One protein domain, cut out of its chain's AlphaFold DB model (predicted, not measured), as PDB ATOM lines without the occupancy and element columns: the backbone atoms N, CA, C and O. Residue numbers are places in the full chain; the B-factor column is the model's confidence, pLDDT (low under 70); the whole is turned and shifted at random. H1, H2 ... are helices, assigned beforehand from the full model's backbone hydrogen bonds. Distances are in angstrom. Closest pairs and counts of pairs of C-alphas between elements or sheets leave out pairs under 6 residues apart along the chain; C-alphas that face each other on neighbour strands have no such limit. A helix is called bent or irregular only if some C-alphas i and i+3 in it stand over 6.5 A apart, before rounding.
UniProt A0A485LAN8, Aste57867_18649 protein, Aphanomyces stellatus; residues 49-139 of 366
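What this domain is: This is residues 49 to 139 of the 366 residues of the protein "Aste57867_18649 protein" of Aphanomyces stellatus (UniProt A0A485LAN8). Three helices, H4, H5 and H1, make a trough, H5 side by side with H4 on one flank and with H1 on the other, and a fourth, H2, crosses over the open side, packing on H4 and coming close to H1. The short H3 makes the corner between H2 and H4 at one end, while the link of residues 65 to 74 runs over the opposite end. The 91 printed residues hold five named helices, H1 to H5 in chain order, and no named strand; the class is all helix. The whole is compact, with a radius of gyration of the C-alphas of 12.0 A, and spans 33 by 25 by 20 A.

Where its parts are: H4, the longest helix, has 17 residues, 101 to 117, and is 21.9 A from first to last C-alpha, beginning at C-alpha 101 (162.526, 173.116, 109.974). It is irregular, with C-alphas 111 and 114 8.1 A apart, and it has a kink of 61 degrees near residue 111. H5, residues 123 to 138, measures 22.3 A and ends at C-alpha 138 (156.107, 170.958, 116.860). H2, residues 75 to 89, measures 21.6 A. H1, residues 49 to 64, measures 21.8 A and begins at C-alpha 49 (154.866, 182.940, 111.476). H3 is residues 91 to 96.

How they stand to each other: H4 is the hub, touching three other helices. H4 and H5 form a helical hairpin: they touch, closest at the C-alphas of Ala 104 and Arg 134, 5.0 A apart, and run opposite ways at a tilt of 36 degrees, only just steep. H4 touches H2, closest at the C-alphas of Cys 109 and Cys 79, 5.6 A apart, opposite ways at a steep tilt of 52 degrees. H4 touches H3 only at the corner and only just, by 3 pairs of C-alphas within 8 A, with residues 101 to 102 alone; Leu 101 and Ala 94 have the closest C-alphas, 6.4 A apart. H2 touches H3 only at the corner too, again only just with 3 such pairs, with residues 87 to 88 alone; the closest C-alphas, of Thr 87 and Ala 94, are 5.5 A apart. H5 touches H1, closest at the C-alphas of Cys 127 and Val 54, 5.4 A apart, opposite ways at a shallow tilt of 33 degrees, only just short of steep. H1 and H2 are close but not clearly touching, with the C-alphas of Cys 57 and Leu 86 closest at 7.4 A; at 73 degrees they are only just about perpendicular. H1 and H4 are apart, as are H2 and H5. In H1, H2, H3 and H5 every O i to N i+4 pair is within hydrogen-bond range; in H4, 11 of 13 are.

The domain as a whole: The C-alphas of Asp 72 and Ser 139 are the two farthest apart, at 35.6 A. The printed part has no cut and no long link; the link from H1 to H2 is short, and the other three are tight. The mean pLDDT of the printed part is 76.8, and residues 64 to 75 and 137 to 139 are under 70.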
ATOM      1  N   GLN A  49     153.453 183.223 111.734       74.44
ATOM      2  CA  GLN A  49     154.866 182.940 111.476       74.44
ATOM      3  C   GLN A  49     155.052 181.905 110.362       74.44
ATOM      4  O   GLN A  49     155.893 182.106 109.489       74.44
ATOM      5  N   ASP A  50     154.242 180.846 110.335       78.00
ATOM      6  CA  ASP A  50     154.274 179.845 109.259       78.00
ATOM      7  C   ASP A  50     153.843 180.454 107.921       78.00
ATOM      8  O   ASP A  50     154.456 180.204 106.887       78.00
ATOM      9  N   THR A  51     152.844 181.336 107.940       81.50
ATOM     10  CA  THR A  51     152.397 182.058 106.741       81.50
ATOM     11  C   THR A  51     153.494 182.989 106.208       81.50
ATOM     12  O   THR A  51     153.731 183.062 105.001       81.50
ATOM     13  N   ALA A  52     154.216 183.676 107.101       81.38
ATOM     14  CA  ALA A  52     155.368 184.492 106.727       81.38
ATOM     15  C   ALA A  52     156.508 183.644 106.138       81.38
ATOM     16  O   ALA A  52     157.126 184.055 105.154       81.38
ATOM     17  N   PHE A  53     156.745 182.450 106.691       85.56
ATOM     18  CA  PHE A  53     157.702 181.492 106.144       85.56
ATOM     19  C   PHE A  53     157.311 181.045 104.736       85.56
ATOM     20  O   PHE A  53     158.138 181.142 103.833       85.56
ATOM     21  N   VAL A  54     156.058 180.632 104.515       86.69
ATOM     22  CA  VAL A  54     155.581 180.200 103.190       86.69
ATOM     23  C   VAL A  54     155.774 181.304 102.153       86.69
ATOM     24  O   VAL A  54     156.268 181.040 101.057       86.69
ATOM     25  N   ASN A  55     155.471 182.555 102.507       86.44
ATOM     26  CA  ASN A  55     155.661 183.695 101.612       86.44
ATOM     27  C   ASN A  55     157.140 183.942 101.274       86.44
ATOM     28  O   ASN A  55     157.471 184.137 100.105       86.44
ATOM     29  N   GLN A  56     158.043 183.901 102.258       83.62
ATOM     30  CA  GLN A  56     159.479 184.081 102.003       83.62
ATOM     31  C   GLN A  56     160.085 182.902 101.234       83.62
ATOM     32  O   GLN A  56     160.883 183.105 100.321       83.62
ATOM     33  N   CYS A  57     159.658 181.682 101.550       85.38
ATOM     34  CA  CYS A  57     160.046 180.460 100.859       85.38
ATOM     35  C   CYS A  57     159.622 180.509  99.385       85.38
ATOM     36  O   CYS A  57     160.420 180.227  98.493       85.38
ATOM     37  N   ARG A  58     158.396 180.973  99.107       85.56
ATOM     38  CA  ARG A  58     157.899 181.180  97.744       85.56
ATOM     39  C   ARG A  58     158.769 182.162  96.964       85.56
ATOM     40  O   ARG A  58     159.214 181.830  95.869       85.56
ATOM     41  N   VAL A  59     159.029 183.342  97.529       84.25
ATOM     42  CA  VAL A  59     159.871 184.360  96.881       84.25
ATOM     43  C   VAL A  59     161.272 183.808  96.626       84.25
ATOM     44  O   VAL A  59     161.825 184.014  95.547       84.25
ATOM     45  N   TYR A  60     161.829 183.054  97.576       82.75
ATOM     46  CA  TYR A  60     163.116 182.391  97.406       82.75
ATOM     47  C   TYR A  60     163.106 181.416  96.226       82.75
ATOM     48  O   TYR A  60     163.977 181.518  95.371       82.75
ATOM     49  N   PHE A  61     162.130 180.513  96.118       78.88
ATOM     50  CA  PHE A  61     162.089 179.554  95.008       78.88
ATOM     51  C   PHE A  61     161.792 180.204  93.649       78.88
ATOM     52  O   PHE A  61     162.344 179.766  92.637       78.88
ATOM     53  N   GLU A  62     160.969 181.254  93.615       76.44
ATOM     54  CA  GLU A  62     160.695 182.026  92.396       76.44
ATOM     55  C   GLU A  62     161.951 182.768  91.904       76.44
ATOM     56  O   GLU A  62     162.257 182.746  90.712       76.44
ATOM     57  N   THR A  63     162.707 183.386  92.817       73.38
ATOM     58  CA  THR A  63     163.918 184.163  92.483       73.38
ATOM     59  C   THR A  63     165.146 183.292  92.257       73.38
ATOM     60  O   THR A  63     165.931 183.551  91.346       73.38
ATOM     61  N   SER A  64     165.304 182.244  93.060       66.94
ATOM     62  CA  SER A  64     166.487 181.386  93.039       66.94
ATOM     63  C   SER A  64     166.464 180.390  91.906       66.94
ATOM     64  O   SER A  64     167.491 179.749  91.714       66.94
ATOM     65  N   ALA A  65     165.325 180.267  91.197       53.50
ATOM     66  CA  ALA A  65     165.089 179.362  90.082       53.50
ATOM     67  C   ALA A  65     166.009 178.152  90.216       53.50
ATOM     68  O   ALA A  65     167.040 178.137  89.541       53.50
ATOM     69  N   LEU A  66     165.710 177.215  91.137       56.16
ATOM     70  CA  LEU A  66     166.439 175.943  91.260       56.16
ATOM     71  C   LEU A  66     166.295 175.214  89.919       56.16
ATOM     72  O   LEU A  66     165.426 174.373  89.702       56.16
ATOM     73  N   ARG A  67     167.088 175.656  88.943       47.62
ATOM     74  CA  ARG A  67     166.807 175.493  87.519       47.62
ATOM     75  C   ARG A  67     167.264 174.140  87.034       47.62
ATOM     76  O   ARG A  67     167.047 173.835  85.869       47.62
ATOM     77  N   ARG A  68     167.916 173.360  87.893       52.03
ATOM     78  CA  ARG A  68     168.387 172.004  87.634       52.03
ATOM     79  C   ARG A  68     168.513 171.275  88.966       52.03
ATOM     80  O   ARG A  68     169.623 171.050  89.434       52.03
ATOM     81  N   ASN A  69     167.385 170.886  89.557       54.44
ATOM     82  CA  ASN A  69     167.400 169.635  90.306       54.44
ATOM     83  C   ASN A  69     167.777 168.576  89.273       54.44
ATOM     84  O   ASN A  69     166.989 168.277  88.376       54.44
ATOM     85  N   ARG A  70     169.028 168.115  89.300       56.28
ATOM     86  CA  ARG A  70     169.418 166.936  88.541       56.28
ATOM     87  C   ARG A  70     168.662 165.794  89.193       56.28
ATOM     88  O   ARG A  70     169.104 165.228  90.177       56.28
ATOM     89  N   CYS A  71     167.494 165.492  88.656       65.50
ATOM     90  CA  CYS A  71     166.715 164.321  89.036       65.50
ATOM     91  C   CYS A  71     167.434 163.000  88.713       65.50
ATOM     92  O   CYS A  71     166.881 161.933  88.950       65.50
ATOM     93  N   ASP A  72     168.657 163.099  88.182       64.44
ATOM     94  CA  ASP A  72     169.631 162.030  88.005       64.44
ATOM     95  C   ASP A  72     170.450 161.742  89.284       64.44
ATOM     96  O   ASP A  72     171.060 160.678  89.383       64.44
ATOM     97  N   ASP A  73     170.492 162.668  90.253       65.12
ATOM     98  CA  ASP A  73     171.186 162.470  91.530       65.12
ATOM     99  C   ASP A  73     170.375 161.535  92.450       65.12
ATOM    100  O   ASP A  73     169.142 161.485  92.367       65.12
ATOM    101  N   PRO A  74     171.033 160.788  93.359       66.75
ATOM    102  CA  PRO A  74     170.326 159.930  94.295       66.75
ATOM    103  C   PRO A  74     169.350 160.748  95.161       66.75
ATOM    104  O   PRO A  74     169.648 161.881  95.551       66.75
ATOM    105  N   PRO A  75     168.197 160.159  95.511       67.50
ATOM    106  CA  PRO A  75     167.051 160.869  96.086       67.50
ATOM    107  C   PRO A  75     167.372 161.657  97.360       67.50
ATOM    108  O   PRO A  75     166.926 162.789  97.543       67.50
ATOM    109  N   SER A  76     168.223 161.089  98.213       71.00
ATOM    110  CA  SER A  76     168.672 161.724  99.449       71.00
ATOM    111  C   SER A  76     169.496 162.993  99.209       71.00
ATOM    112  O   SER A  76     169.358 163.956  99.958       71.00
ATOM    113  N   GLN A  77     170.312 163.037  98.150       77.12
ATOM    114  CA  GLN A  77     171.145 164.202  97.835       77.12
ATOM    115  C   GLN A  77     170.318 165.360  97.271       77.12
ATOM    116  O   GLN A  77     170.591 166.519  97.585       77.12
ATOM    117  N   LEU A  78     169.283 165.060  96.482       77.88
ATOM    118  CA  LEU A  78     168.373 166.074  95.952       77.88
ATOM    119  C   LEU A  78     167.668 166.822  97.088       77.88
ATOM    120  O   LEU A  78     167.703 168.053  97.129       77.88
ATOM    121  N   CYS A  79     167.095 166.091  98.043       80.94
ATOM    122  CA  CYS A  79     166.407 166.710  99.172       80.94
ATOM    123  C   CYS A  79     167.353 167.445 100.111       80.94
ATOM    124  O   CYS A  79     167.075 168.590 100.471       80.94
ATOM    125  N   GLN A  80     168.519 166.864 100.394       82.88
ATOM    126  CA  GLN A  80     169.539 167.534 101.188       82.88
ATOM    127  C   GLN A  80     169.939 168.882 100.570       82.88
ATOM    128  O   GLN A  80     170.008 169.882 101.281       82.88
ATOM    129  N   ASN A  81     170.144 168.956  99.251       81.62
ATOM    130  CA  ASN A  81     170.496 170.207  98.572       81.62
ATOM    131  C   ASN A  81     169.380 171.257  98.661       81.62
ATOM    132  O   ASN A  81     169.656 172.421  98.947       81.62
ATOM    133  N   ILE A  82     168.120 170.860  98.459       82.62
ATOM    134  CA  ILE A  82     166.971 171.775  98.547       82.62
ATOM    135  C   ILE A  82     166.814 172.302  99.976       82.62
ATOM    136  O   ILE A  82     166.681 173.509 100.183       82.62
ATOM    137  N   CYS A  83     166.862 171.416 100.967       84.88
ATOM    138  CA  CYS A  83     166.571 171.754 102.355       84.88
ATOM    139  C   CYS A  83     167.716 172.501 103.044       84.88
ATOM    140  O   CYS A  83     167.475 173.443 103.807       84.88
ATOM    141  N   THR A  84     168.969 172.183 102.713       84.06
ATOM    142  CA  THR A  84     170.125 172.982 103.157       84.06
ATOM    143  C   THR A  84     170.145 174.362 102.504       84.06
ATOM    144  O   THR A  84     170.376 175.356 103.190       84.06
ATOM    145  N   ALA A  85     169.826 174.469 101.208       83.25
ATOM    146  CA  ALA A  85     169.721 175.763 100.540       83.25
ATOM    147  C   ALA A  85     168.588 176.614 101.133       83.25
ATOM    148  O   ALA A  85     168.778 177.803 101.389       83.25
ATOM    149  N   LEU A  86     167.435 176.008 101.418       83.50
ATOM    150  CA  LEU A  86     166.309 176.687 102.050       83.50
ATOM    151  C   LEU A  86     166.681 177.224 103.439       83.50
ATOM    152  O   LEU A  86     166.477 178.401 103.725       83.50
ATOM    153  N   THR A  87     167.263 176.385 104.296       82.38
ATOM    154  CA  THR A  87     167.649 176.782 105.661       82.38
ATOM    155  C   THR A  87     168.759 177.833 105.678       82.38
ATOM    156  O   THR A  87     168.709 178.751 106.494       82.38
ATOM    157  N   ALA A  88     169.708 177.769 104.740       82.31
ATOM    158  CA  ALA A  88     170.757 178.776 104.595       82.31
ATOM    159  C   ALA A  88     170.220 180.142 104.128       82.31
ATOM    160  O   ALA A  88     170.718 181.178 104.564       82.31
ATOM    161  N   ASN A  89     169.203 180.155 103.258       82.69
ATOM    162  CA  ASN A  89     168.634 181.389 102.703       82.69
ATOM    163  C   ASN A  89     167.480 181.969 103.537       82.69
ATOM    164  O   ASN A  89     167.126 183.133 103.358       82.69
ATOM    165  N   LEU A  90     166.926 181.199 104.480       83.75
ATOM    166  CA  LEU A  90     165.929 181.655 105.450       83.75
ATOM    167  C   LEU A  90     166.461 181.542 106.896       83.75
ATOM    168  O   LEU A  90     165.854 180.863 107.732       83.75
ATOM    169  N   PRO A  91     167.565 182.241 107.240       78.88
ATOM    170  CA  PRO A  91     168.248 182.079 108.526       78.88
ATOM    171  C   PRO A  91     167.381 182.496 109.719       78.88
ATOM    172  O   PRO A  91     167.508 181.929 110.800       78.88
ATOM    173  N   TYR A  92     166.463 183.450 109.526       79.88
ATOM    174  CA  TYR A  92     165.507 183.853 110.559       79.88
ATOM    175  C   TYR A  92     164.620 182.679 110.999       79.88
ATOM    176  O   TYR A  92     164.477 182.419 112.191       79.88
ATOM    177  N   PHE A  93     164.066 181.926 110.044       79.31
ATOM    178  CA  PHE A  93     163.203 180.782 110.342       79.31
ATOM    179  C   PHE A  93     163.996 179.553 110.778       79.31
ATOM    180  O   PHE A  93     163.525 178.803 111.629       79.31
ATOM    181  N   ALA A  94     165.216 179.377 110.266       78.88
ATOM    182  CA  ALA A  94     166.130 178.352 110.761       78.88
ATOM    183  C   ALA A  94     166.502 178.584 112.237       78.88
ATOM    184  O   ALA A  94     166.556 177.632 113.009       78.88
ATOM    185  N   ALA A  95     166.683 179.841 112.656       74.75
ATOM    186  CA  ALA A  95     166.918 180.190 114.057       74.75
ATOM    187  C   ALA A  95     165.659 180.048 114.929       74.75
ATOM    188  O   ALA A  95     165.758 179.684 116.098       74.75
ATOM    189  N   LEU A  96     164.479 180.320 114.365       76.12
ATOM    190  CA  LEU A  96     163.198 180.174 115.058       76.12
ATOM    191  C   LEU A  96     162.821 178.699 115.282       76.12
ATOM    192  O   LEU A  96     162.216 178.360 116.298       76.12
ATOM    193  N   TRP A  97     163.195 177.821 114.347       81.06
ATOM    194  CA  TRP A  97     162.824 176.403 114.330       81.06
ATOM    195  C   TRP A  97     164.026 175.477 114.069       81.06
ATOM    196  O   TRP A  97     164.005 174.684 113.121       81.06
ATOM    197  N   PRO A  98     165.068 175.516 114.920       71.38
ATOM    198  CA  PRO A  98     166.348 174.858 114.650       71.38
ATOM    199  C   PRO A  98     166.254 173.329 114.593       71.38
ATOM    200  O   PRO A  98     167.044 172.688 113.909       71.38
ATOM    201  N   LEU A  99     165.283 172.743 115.299       74.00
ATOM    202  CA  LEU A  99     165.107 171.292 115.408       74.00
ATOM    203  C   LEU A  99     163.997 170.734 114.511       74.00
ATOM    204  O   LEU A  99     163.898 169.522 114.369       74.00
ATOM    205  N   THR A 100     163.144 171.584 113.934       81.62
ATOM    206  CA  THR A 100     161.942 171.129 113.213       81.62
ATOM    207  C   THR A 100     161.926 171.536 111.751       81.62
ATOM    208  O   THR A 100     161.351 170.809 110.952       81.62
ATOM    209  N   LEU A 101     162.581 172.634 111.357       82.00
ATOM    210  CA  LEU A 101     162.526 173.116 109.974       82.00
ATOM    211  C   LEU A 101     163.248 172.193 108.985       82.00
ATOM    212  O   LEU A 101     162.691 171.872 107.938       82.00
ATOM    213  N   LEU A 102     164.473 171.768 109.315       84.69
ATOM    214  CA  LEU A 102     165.260 170.898 108.439       84.69
ATOM    215  C   LEU A 102     164.623 169.499 108.317       84.69
ATOM    216  O   LEU A 102     164.339 169.106 107.188       84.69
ATOM    217  N   PRO A 103     164.245 168.811 109.419       81.81
ATOM    218  CA  PRO A 103     163.548 167.526 109.316       81.81
ATOM    219  C   PRO A 103     162.191 167.619 108.610       81.81
ATOM    220  O   PRO A 103     161.827 166.715 107.863       81.81
ATOM    221  N   ALA A 104     161.445 168.713 108.811       85.00
ATOM    222  CA  ALA A 104     160.185 168.933 108.104       85.00
ATOM    223  C   ALA A 104     160.400 169.058 106.594       85.00
ATOM    224  O   ALA A 104     159.620 168.502 105.829       85.00
ATOM    225  N   CYS A 105     161.446 169.773 106.173       83.88
ATOM    226  CA  CYS A 105     161.785 169.912 104.762       83.88
ATOM    227  C   CYS A 105     162.248 168.581 104.157       83.88
ATOM    228  O   CYS A 105     161.816 168.227 103.062       83.88
ATOM    229  N   ASP A 106     163.090 167.827 104.868       84.19
ATOM    230  CA  ASP A 106     163.585 166.537 104.380       84.19
ATOM    231  C   ASP A 106     162.430 165.546 104.179       84.19
ATOM    232  O   ASP A 106     162.326 164.921 103.122       84.19
ATOM    233  N   ALA A 107     161.505 165.463 105.144       82.00
ATOM    234  CA  ALA A 107     160.324 164.607 105.056       82.00
ATOM    235  C   ALA A 107     159.383 165.017 103.910       82.00
ATOM    236  O   ALA A 107     158.914 164.174 103.145       82.00
ATOM    237  N   THR A 108     159.110 166.315 103.741       84.00
ATOM    238  CA  THR A 108     158.222 166.774 102.660       84.00
ATOM    239  C   THR A 108     158.862 166.643 101.290       84.00
ATOM    240  O   THR A 108     158.159 166.315 100.331       84.00
ATOM    241  N   CYS A 109     160.170 166.860 101.184       81.75
ATOM    242  CA  CYS A 109     160.895 166.659  99.945       81.75
ATOM    243  C   CYS A 109     160.921 165.181  99.552       81.75
ATOM    244  O   CYS A 109     160.601 164.870  98.406       81.75
ATOM    245  N   ALA A 110     161.209 164.272 100.490       79.69
ATOM    246  CA  ALA A 110     161.169 162.838 100.227       79.69
ATOM    247  C   ALA A 110     159.773 162.407  99.744       79.69
ATOM    248  O   ALA A 110     159.664 161.688  98.750       79.69
ATOM    249  N   ALA A 111     158.705 162.908 100.384       80.56
ATOM    250  CA  ALA A 111     157.318 162.581 100.029       80.56
ATOM    251  C   ALA A 111     156.936 163.006  98.612       80.56
ATOM    252  O   ALA A 111     156.105 162.365  97.970       80.56
ATOM    253  N   HIS A 112     157.554 164.073  98.114       79.50
ATOM    254  CA  HIS A 112     157.195 164.670  96.838       79.50
ATOM    255  C   HIS A 112     158.317 164.602  95.803       79.50
ATOM    256  O   HIS A 112     158.194 165.235  94.759       79.50
ATOM    257  N   GLN A 113     159.396 163.843  96.029       76.38
ATOM    258  CA  GLN A 113     160.590 163.914  95.176       76.38
ATOM    259  C   GLN A 113     160.271 163.611  93.702       76.38
ATOM    260  O   GLN A 113     160.719 164.311  92.794       76.38
ATOM    261  N   SER A 114     159.449 162.585  93.458       74.38
ATOM    262  CA  SER A 114     159.065 162.149  92.115       74.38
ATOM    263  C   SER A 114     158.181 163.201  91.444       74.38
ATOM    264  O   SER A 114     158.319 163.473  90.250       74.38
ATOM    265  N   SER A 115     157.330 163.864  92.228       77.69
ATOM    266  CA  SER A 115     156.483 164.972  91.793       77.69
ATOM    267  C   SER A 115     157.275 166.258  91.538       77.69
ATOM    268  O   SER A 115     156.934 166.996  90.618       77.69
ATOM    269  N   ILE A 116     158.341 166.528  92.300       76.19
ATOM    270  CA  ILE A 116     159.235 167.681  92.095       76.19
ATOM    271  C   ILE A 116     159.969 167.512  90.763       76.19
ATOM    272  O   ILE A 116     160.018 168.434  89.951       76.19
ATOM    273  N   CYS A 117     160.476 166.306  90.503       74.88
ATOM    274  CA  CYS A 117     161.213 165.985  89.286       74.88
ATOM    275  C   CYS A 117     160.363 165.977  88.016       74.88
ATOM    276  O   CYS A 117     160.834 166.353  86.945       74.88
ATOM    277  N   THR A 118     159.096 165.595  88.135       73.56
ATOM    278  CA  THR A 118     158.128 165.646  87.031       73.56
ATOM    279  C   THR A 118     157.425 166.998  86.921       73.56
ATOM    280  O   THR A 118     156.559 167.165  86.063       73.56
ATOM    281  N   SER A 119     157.785 167.983  87.759       71.06
ATOM    282  CA  SER A 119     157.104 169.282  87.896       71.06
ATOM    283  C   SER A 119     155.599 169.191  88.200       71.06
ATOM    284  O   SER A 119     154.863 170.158  88.016       71.06
ATOM    285  N   ALA A 120     155.136 168.036  88.691       70.75
ATOM    286  CA  ALA A 120     153.753 167.800  89.092       70.75
ATOM    287  C   ALA A 120     153.389 168.531  90.396       70.75
ATOM    288  O   ALA A 120     152.225 168.863  90.607       70.75
ATOM    289  N   ILE A 121     154.382 168.809  91.248       73.50
ATOM    290  CA  ILE A 121     154.243 169.690  92.409       73.50
ATOM    291  C   ILE A 121     155.063 170.963  92.195       73.50
ATOM    292  O   ILE A 121     156.221 170.930  91.775       73.50
ATOM    293  N   SER A 122     154.458 172.103  92.502       75.75
ATOM    294  CA  SER A 122     155.174 173.377  92.512       75.75
ATOM    295  C   SER A 122     156.004 173.522  93.790       75.75
ATOM    296  O   SER A 122     155.601 173.073  94.863       75.75
ATOM    297  N   TYR A 123     157.128 174.241  93.723       76.31
ATOM    298  CA  TYR A 123     157.895 174.591  94.928       76.31
ATOM    299  C   TYR A 123     157.065 175.382  95.953       76.31
ATOM    300  O   TYR A 123     157.332 175.319  97.148       76.31
ATOM    301  N   PHE A 124     156.009 176.071  95.509       78.31
ATOM    302  CA  PHE A 124     155.037 176.703  96.399       78.31
ATOM    303  C   PHE A 124     154.310 175.682  97.284       78.31
ATOM    304  O   PHE A 124     154.232 175.858  98.499       78.31
ATOM    305  N   GLN A 125     153.821 174.593  96.690       80.88
ATOM    306  CA  GLN A 125     153.182 173.508  97.434       80.88
ATOM    307  C   GLN A 125     154.177 172.809  98.368       80.88
ATOM    308  O   GLN A 125     153.789 172.401  99.458       80.88
ATOM    309  N   LEU A 126     155.464 172.743  98.000       82.12
ATOM    310  CA  LEU A 126     156.516 172.237  98.885       82.12
ATOM    311  C   LEU A 126     156.737 173.147 100.108       82.12
ATOM    312  O   LEU A 126     156.844 172.643 101.225       82.12
ATOM    313  N   CYS A 127     156.766 174.473  99.933       84.44
ATOM    314  CA  CYS A 127     156.870 175.429 101.046       84.44
ATOM    315  C   CYS A 127     155.708 175.287 102.033       84.44
ATOM    316  O   CYS A 127     155.909 175.236 103.247       84.44
ATOM    317  N   ASP A 128     154.494 175.207 101.496       84.88
ATOM    318  CA  ASP A 128     153.264 175.073 102.270       84.88
ATOM    319  C   ASP A 128     153.209 173.722 103.006       84.88
ATOM    320  O   ASP A 128     152.947 173.665 104.209       84.88
ATOM    321  N   ALA A 129     153.578 172.630 102.328       82.25
ATOM    322  CA  ALA A 129     153.711 171.312 102.946       82.25
ATOM    323  C   ALA A 129     154.767 171.302 104.062       82.25
ATOM    324  O   ALA A 129     154.528 170.728 105.120       82.25
ATOM    325  N   THR A 130     155.905 171.971 103.863       84.81
ATOM    326  CA  THR A 130     156.996 172.049 104.853       84.81
ATOM    327  C   THR A 130     156.562 172.792 106.112       84.81
ATOM    328  O   THR A 130     156.822 172.331 107.222       84.81
ATOM    329  N   ALA A 131     155.832 173.899 105.960       83.31
ATOM    330  CA  ALA A 131     155.272 174.638 107.088       83.31
ATOM    331  C   ALA A 131     154.281 173.783 107.901       83.31
ATOM    332  O   ALA A 131     154.315 173.782 109.133       83.31
ATOM    333  N   ARG A 132     153.441 172.993 107.217       81.25
ATOM    334  CA  ARG A 132     152.505 172.067 107.875       81.25
ATOM    335  C   ARG A 132     153.203 170.883 108.536       81.25
ATOM    336  O   ARG A 132     152.871 170.551 109.667       81.25
ATOM    337  N   ALA A 133     154.191 170.277 107.884       79.75
ATOM    338  CA  ALA A 133     154.973 169.188 108.466       79.75
ATOM    339  C   ALA A 133     155.715 169.650 109.730       79.75
ATOM    340  O   ALA A 133     155.710 168.955 110.744       79.75
ATOM    341  N   ARG A 134     156.261 170.872 109.718       83.25
ATOM    342  CA  ARG A 134     156.869 171.495 110.901       83.25
ATOM    343  C   ARG A 134     155.863 171.677 112.036       83.25
ATOM    344  O   ARG A 134     156.209 171.430 113.187       83.25
ATOM    345  N   LEU A 135     154.636 172.110 111.734       76.31
ATOM    346  CA  LEU A 135     153.570 172.226 112.734       76.31
ATOM    347  C   LEU A 135     153.237 170.875 113.374       76.31
ATOM    348  O   LEU A 135     153.088 170.816 114.592       76.31
ATOM    349  N   MET A 136     153.197 169.800 112.581       71.75
ATOM    350  CA  MET A 136     153.006 168.441 113.099       71.75
ATOM    351  C   MET A 136     154.170 168.009 114.003       71.75
ATOM    352  O   MET A 136     153.941 167.498 115.091       71.75
ATOM    353  N   LEU A 137     155.414 168.300 113.609       69.44
ATOM    354  CA  LEU A 137     156.622 168.023 114.404       69.44
ATOM    355  C   LEU A 137     156.726 168.870 115.686       69.44
ATOM    356  O   LEU A 137     157.419 168.484 116.624       69.44
ATOM    357  N   ALA A 138     156.082 170.038 115.724       61.38
ATOM    358  CA  ALA A 138     156.107 170.958 116.860       61.38
ATOM    359  C   ALA A 138     154.980 170.714 117.877       61.38
ATOM    360  O   ALA A 138     154.995 171.339 118.937       61.38
ATOM    361  N   SER A 139     154.009 169.849 117.571       56.59
ATOM    362  CA  SER A 139     152.925 169.506 118.491       56.59
ATOM    363  C   SER A 139     153.400 168.451 119.500       56.59
ATOM    364  O   SER A 139     153.625 167.306 119.109       56.59
TER     365      SER A 139